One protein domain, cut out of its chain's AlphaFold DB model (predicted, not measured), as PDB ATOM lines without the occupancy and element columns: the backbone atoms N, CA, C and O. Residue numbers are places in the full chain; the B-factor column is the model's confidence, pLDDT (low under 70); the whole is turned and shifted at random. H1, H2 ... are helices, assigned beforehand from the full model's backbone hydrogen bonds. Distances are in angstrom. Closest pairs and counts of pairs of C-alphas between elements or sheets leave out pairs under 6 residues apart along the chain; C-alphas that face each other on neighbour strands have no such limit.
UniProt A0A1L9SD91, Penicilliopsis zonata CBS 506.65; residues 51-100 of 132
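AT A GLANCE: This is residues 51 to 100 of the 132 residues of a protein of Penicilliopsis zonata CBS 506.65 (UniProt A0A1L9SD91). The longest helix, H3, packs at a steep angle on H2, and H1 reaches away from this pair as an arm whose residues 51 to 57 stick out. H1 and H2 make an open V at their tight link. The printed part has 50 residues with three named helices, H1, H2, H3 along the chain, and no named strand: all helix. It is compact, with a radius of gyration of the C-alphas of 10.8 A and spans of 28 by 21 by 18 A.

IN THESE COORDINATES: Find C-alpha 85 at (51.906, 70.101, 107.412); from there H3, residues 85 to 98, runs 19.9 A to C-alpha 98 at (44.227, 64.887, 89.823). H2 is residues 67 to 78, 16.5 A. H1, residues 51 to 63, runs 18.6 A from (56.695, 71.671, 79.623).

HOW THE PARTS SIT: Look at Val 69 and Ala 90: H2 and H3 touch there, closest C-alphas 5.2 A apart, at a steep tilt of 58 degrees, opposite ways. H1 and H2 are close but not clearly touching; their closest C-alphas, of Arg 62 and Gln 70, are 6.7 A apart. H1 and H3 are near each other. Every O i to N i+4 pair is within hydrogen-bond range in H1 and H2, and 9 of 10 in H3.

THE WHOLE: The C-alphas of Thr 53 and Ala 85 are farthest apart, 29.5 A. The printed part has no cut and no long link, and no printed residue is under 70 in pLDDT.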
ATOM      1  N   SER A  51      56.643  71.052  78.293       84.38
ATOM      2  CA  SER A  51      56.695  71.671  79.623       84.38
ATOM      3  C   SER A  51      55.752  72.872  79.728       84.38
ATOM      4  O   SER A  51      55.120  73.063  80.760       84.38
ATOM      5  N   ARG A  52      55.600  73.648  78.647       87.81
ATOM      6  CA  ARG A  52      54.703  74.809  78.609       87.81
ATOM      7  C   ARG A  52      53.246  74.402  78.826       87.81
ATOM      8  O   ARG A  52      52.614  74.896  79.750       87.81
ATOM      9  N   THR A  53      52.740  73.476  78.014       87.38
ATOM     10  CA  THR A  53      51.345  73.013  78.108       87.38
ATOM     11  C   THR A  53      51.074  72.325  79.443       87.38
ATOM     12  O   THR A  53      49.978  72.430  79.982       87.38
ATOM     13  N   PHE A  54      52.078  71.646  80.005       88.06
ATOM     14  CA  PHE A  54      51.978  71.073  81.343       88.06
ATOM     15  C   PHE A  54      51.795  72.145  82.421       88.06
ATOM     16  O   PHE A  54      50.875  72.035  83.223       88.06
ATOM     17  N   LEU A  55      52.616  73.199  82.408       90.19
ATOM     18  CA  LEU A  55      52.486  74.308  83.355       90.19
ATOM     19  C   LEU A  55      51.149  75.041  83.193       90.19
ATOM     20  O   LEU A  55      50.490  75.315  84.190       90.19
ATOM     21  N   GLU A  56      50.715  75.302  81.958       92.38
ATOM     22  CA  GLU A  56      49.395  75.887  81.674       92.38
ATOM     23  C   GLU A  56      48.265  75.008  82.243       92.38
ATOM     24  O   GLU A  56      47.363  75.512  82.913       92.38
ATOM     25  N   GLY A  57      48.345  73.686  82.061       92.06
ATOM     26  CA  GLY A  57      47.389  72.733  82.630       92.06
ATOM     27  C   GLY A  57      47.391  72.708  84.162       92.06
ATOM     28  O   GLY A  57      46.323  72.682  84.772       92.06
ATOM     29  N   LEU A  58      48.567  72.775  84.796       91.62
ATOM     30  CA  LEU A  58      48.670  72.867  86.254       91.62
ATOM     31  C   LEU A  58      48.024  74.143  86.797       91.62
ATOM     32  O   LEU A  58      47.366  74.078  87.831       91.62
ATOM     33  N   GLN A  59      48.153  75.279  86.106       93.12
ATOM     34  CA  GLN A  59      47.486  76.522  86.513       93.12
ATOM     35  C   GLN A  59      45.961  76.409  86.424       93.12
ATOM     36  O   GLN A  59      45.256  76.841  87.337       93.12
ATOM     37  N   VAL A  60      45.442  75.767  85.371       95.06
ATOM     38  CA  VAL A  60      44.001  75.486  85.251       95.06
ATOM     39  C   VAL A  60      43.519  74.605  86.404       95.06
ATOM     40  O   VAL A  60      42.509  74.924  87.026       95.06
ATOM     41  N   ILE A  61      44.247  73.531  86.723       94.62
ATOM     42  CA  ILE A  61      43.907  72.634  87.836       94.62
ATOM     43  C   ILE A  61      43.976  73.374  89.176       94.62
ATOM     44  O   ILE A  61      43.071  73.233  89.996       94.62
ATOM     45  N   ARG A  62      45.008  74.198  89.392       93.94
ATOM     46  CA  ARG A  62      45.148  75.008  90.608       93.94
ATOM     47  C   ARG A  62      43.932  75.909  90.807       93.94
ATOM     48  O   ARG A  62      43.380  75.925  91.900       93.94
ATOM     49  N   GLY A  63      43.461  76.568  89.748       95.44
ATOM     50  CA  GLY A  63      42.255  77.402  89.788       95.44
ATOM     51  C   GLY A  63      40.954  76.641  90.087       95.44
ATOM     52  O   GLY A  63      39.962  77.269  90.445       95.44
ATOM     53  N   GLN A  64      40.946  75.308  89.965       95.88
ATOM     54  CA  GLN A  64      39.804  74.441  90.293       95.88
ATOM     55  C   GLN A  64      39.847  73.897  91.729       95.88
ATOM     56  O   GLN A  64      38.898  73.239  92.157       95.88
ATOM     57  N   LEU A  65      40.930  74.129  92.479       96.50
ATOM     58  CA  LEU A  65      41.014  73.725  93.883       96.50
ATOM     59  C   LEU A  65      40.127  74.622  94.767       96.50
ATOM     60  O   LEU A  65      39.829  75.756  94.387       96.50
ATOM     61  N   PRO A  66      39.722  74.169  95.965       97.56
ATOM     62  CA  PRO A  66      39.086  75.040  96.952       97.56
ATOM     63  C   PRO A  66      39.929  76.292  97.246       97.56
ATOM     64  O   PRO A  66      41.160  76.239  97.236       97.56
ATOM     65  N   SER A  67      39.286  77.436  97.494       97.62
ATOM     66  CA  SER A  67      39.984  78.724  97.639       97.62
ATOM     67  C   SER A  67      40.980  78.748  98.802       97.62
ATOM     68  O   SER A  67      42.045  79.345  98.694       97.62
ATOM     69  N   ASP A  68      40.653  78.086  99.909       97.38
ATOM     70  CA  ASP A  68      41.517  77.923 101.081       97.38
ATOM     71  C   ASP A  68      42.752  77.058 100.777       97.38
ATOM     72  O   ASP A  68      43.862  77.377 101.215       97.38
ATOM     73  N   VAL A  69      42.586  76.016  99.957       97.56
ATOM     74  CA  VAL A  69      43.688  75.188  99.449       97.56
ATOM     75  C   VAL A  69      44.599  76.021  98.546       97.56
ATOM     76  O   VAL A  69      45.809  76.027  98.757       97.56
ATOM     77  N   GLN A  70      44.038  76.780  97.597       97.62
ATOM     78  CA  GLN A  70      44.818  77.666  96.717       97.62
ATOM     79  C   GLN A  70      45.650  78.678  97.518       97.62
ATOM     80  O   GLN A  70      46.856  78.786  97.303       97.62
ATOM     81  N   LEU A  71      45.024  79.366  98.481       97.50
ATOM     82  CA  LEU A  71      45.695  80.333  99.355       97.50
ATOM     83  C   LEU A  71      46.820  79.687 100.168       97.50
ATOM     84  O   LEU A  71      47.901  80.260 100.292       97.50
ATOM     85  N   THR A  72      46.594  78.481 100.692       97.62
ATOM     86  CA  THR A  72      47.611  77.750 101.459       97.62
ATOM     87  C   THR A  72      48.831  77.423 100.599       97.62
ATOM     88  O   THR A  72      49.958  77.631 101.047       97.62
ATOM     89  N   ILE A  73      48.619  76.955  99.365       95.81
ATOM     90  CA  ILE A  73      49.712  76.663  98.427       95.81
ATOM     91  C   ILE A  73      50.457  77.962  98.073       95.81
ATOM     92  O   ILE A  73      51.681  77.996  98.177       95.81
ATOM     93  N   ASP A  74      49.745  79.050  97.745       95.62
ATOM     94  CA  ASP A  74      50.343  80.356  97.418       95.62
ATOM     95  C   ASP A  74      51.233  80.897  98.552       95.62
ATOM     96  O   ASP A  74      52.326  81.417  98.311       95.62
ATOM     97  N   GLU A  75      50.757  80.836  99.798       96.81
ATOM     98  CA  GLU A  75      51.494  81.352 100.953       96.81
ATOM     99  C   GLU A  75      52.759  80.551 101.250       96.81
ATOM    100  O   GLU A  75      53.791  81.132 101.595       96.81
ATOM    101  N   GLU A  76      52.678  79.229 101.152       96.38
ATOM    102  CA  GLU A  76      53.796  78.337 101.442       96.38
ATOM    103  C   GLU A  76      54.845  78.363 100.328       96.38
ATOM    104  O   GLU A  76      56.035  78.435 100.634       96.38
ATOM    105  N   GLU A  77      54.431  78.439  99.058       93.88
ATOM    106  CA  GLU A  77      55.338  78.665  97.926       93.88
ATOM    107  C   GLU A  77      56.094  79.994  98.069       93.88
ATOM    108  O   GLU A  77      57.315  80.023  97.937       93.88
ATOM    109  N   LYS A  78      55.407  81.092  98.430       96.25
ATOM    110  CA  LYS A  78      56.054  82.399  98.682       96.25
ATOM    111  C   LYS A  78      57.092  82.349  99.804       96.25
ATOM    112  O   LYS A  78      58.030  83.143  99.807       96.25
ATOM    113  N   ARG A  79      56.912  81.446 100.769       95.31
ATOM    114  CA  ARG A  79      57.834  81.230 101.894       95.31
ATOM    115  C   ARG A  79      58.904  80.179 101.594       95.31
ATOM    116  O   ARG A  79      59.754  79.957 102.451       95.31
ATOM    117  N   ASN A  80      58.870  79.543 100.419       92.62
ATOM    118  CA  ASN A  80      59.652  78.348 100.089       92.62
ATOM    119  C   ASN A  80      59.512  77.228 101.141       92.62
ATOM    120  O   ASN A  80      60.461  76.497 101.411       92.62
ATOM    121  N   ASN A  81      58.336  77.108 101.762       91.62
ATOM    122  CA  ASN A  81      58.081  76.168 102.849       91.62
ATOM    123  C   ASN A  81      57.270  74.960 102.365       91.62
ATOM    124  O   ASN A  81      56.110  74.767 102.713       91.62
ATOM    125  N   PHE A  82      57.893  74.128 101.540       89.12
ATOM    126  CA  PHE A  82      57.241  72.958 100.939       89.12
ATOM    127  C   PHE A  82      57.048  71.788 101.919       89.12
ATOM    128  O   PHE A  82      56.379  70.806 101.602       89.12
ATOM    129  N   ASP A  83      57.621  71.878 103.121       88.31
ATOM    130  CA  ASP A  83      57.624  70.788 104.095       88.31
ATOM    131  C   ASP A  83      56.578  70.903 105.195       88.31
ATOM    132  O   ASP A  83      56.413  69.964 105.986       88.31
ATOM    133  N   SER A  84      55.850  72.017 105.255       93.00
ATOM    134  CA  SER A  84      54.866  72.218 106.306       93.00
ATOM    135  C   SER A  84      53.694  71.249 106.198       93.00
ATOM    136  O   SER A  84      53.276  70.833 105.114       93.00
ATOM    137  N   ALA A  85      53.102  70.933 107.351       94.56
ATOM    138  CA  ALA A  85      51.906  70.101 107.412       94.56
ATOM    139  C   ALA A  85      50.745  70.697 106.596       94.56
ATOM    140  O   ALA A  85      50.004  69.956 105.959       94.56
ATOM    141  N   ARG A  86      50.613  72.033 106.569       95.12
ATOM    142  CA  ARG A  86      49.559  72.710 105.800       95.12
ATOM    143  C   ARG A  86      49.793  72.645 104.294       95.12
ATOM    144  O   ARG A  86      48.835  72.445 103.558       95.12
ATOM    145  N   PHE A  87      51.044  72.750 103.841       94.56
ATOM    146  CA  PHE A  87      51.368  72.580 102.428       94.56
ATOM    147  C   PHE A  87      51.106  71.144 101.978       94.56
ATOM    148  O   PHE A  87      50.441  70.928 100.972       94.56
ATOM    149  N   LYS A  88      51.560  70.162 102.767       92.62
ATOM    150  CA  LYS A  88      51.331  68.735 102.504       92.62
ATOM    151  C   LYS A  88      49.834  68.414 102.425       92.62
ATOM    152  O   LYS A  88      49.396  67.885 101.412       92.62
ATOM    153  N   ALA A  89      49.038  68.863 103.398       93.94
ATOM    154  CA  ALA A  89      47.585  68.676 103.386       93.94
ATOM    155  C   ALA A  89      46.896  69.365 102.190       93.94
ATOM    156  O   ALA A  89      45.981  68.802 101.590       93.94
ATOM    157  N   ALA A  90      47.337  70.568 101.808       95.44
ATOM    158  CA  ALA A  90      46.816  71.254 100.627       95.44
ATOM    159  C   ALA A  90      47.168  70.503  99.328       95.44
ATOM    160  O   ALA A  90      46.327  70.352  98.441       95.44
ATOM    161  N   MET A  91      48.391  69.975  99.232       93.88
ATOM    162  CA  MET A  91      48.829  69.153  98.107       93.88
ATOM    163  C   MET A  91      48.122  67.795  98.060       93.88
ATOM    164  O   MET A  91      47.859  67.308  96.963       93.88
ATOM    165  N   ASP A  92      47.735  67.206  99.192       92.44
ATOM    166  CA  ASP A  92      46.944  65.968  99.218       92.44
ATOM    167  C   ASP A  92      45.595  66.139  98.507       92.44
ATOM    168  O   ASP A  92      45.177  65.257  97.756       92.44
ATOM    169  N   VAL A  93      44.950  67.307  98.631       94.69
ATOM    170  CA  VAL A  93      43.735  67.620  97.856       94.69
ATOM    171  C   VAL A  93      44.025  67.576  96.354       94.69
ATOM    172  O   VAL A  93      43.237  67.018  95.589       94.69
ATOM    173  N   PHE A  94      45.161  68.116  95.911       94.25
ATOM    174  CA  PHE A  94      45.580  68.017  94.515       94.25
ATOM    175  C   PHE A  94      45.836  66.554  94.105       94.25
ATOM    176  O   PHE A  94      45.302  66.098  93.088       94.25
ATOM    177  N   TRP A  95      46.589  65.793  94.905       92.94
ATOM    178  CA  TRP A  95      46.960  64.411  94.597       92.94
ATOM    179  C   TRP A  95      45.744  63.478  94.494       92.94
ATOM    180  O   TRP A  95      45.601  62.768  93.493       92.94
ATOM    181  N   CYS A  96      44.824  63.540  95.457       93.69
ATOM    182  CA  CYS A  96      43.621  62.705  95.486       93.69
ATOM    183  C   CYS A  96      42.665  62.979  94.315       93.69
ATOM    184  O   CYS A  96      41.925  62.092  93.897       93.69
ATOM    185  N   ASN A  97      42.650  64.199  93.770       92.62
ATOM    186  CA  ASN A  97      41.714  64.578  92.707       92.62
ATOM    187  C   ASN A  97      42.301  64.419  91.297       92.62
ATOM    188  O   ASN A  97      41.585  64.017  90.366       92.62
ATOM    189  N   TYR A  98      43.594  64.716  91.136       92.94
ATOM    190  CA  TYR A  98      44.227  64.887  89.823       92.94
ATOM    191  C   TYR A  98      45.387  63.927  89.543       92.94
ATOM    192  O   TYR A  98      45.806  63.826  88.391       92.94
ATOM    193  N   PHE A  99      45.873  63.180  90.542       92.00
ATOM    194  CA  PHE A  99      46.896  62.149  90.345       92.00
ATOM    195  C   PHE A  99      46.332  60.735  90.476       92.00
ATOM    196  O   PHE A  99      46.419  59.953  89.530       92.00
ATOM    197  N   CYS A 100      45.711  60.402  91.609       93.25
ATOM    198  CA  CYS A 100      45.051  59.113  91.799       93.25
ATOM    199  C   CYS A 100      43.836  59.269  92.713       93.25
ATOM    200  O   CYS A 100      43.960  59.776  93.818       93.25
TER     201      CYS A 100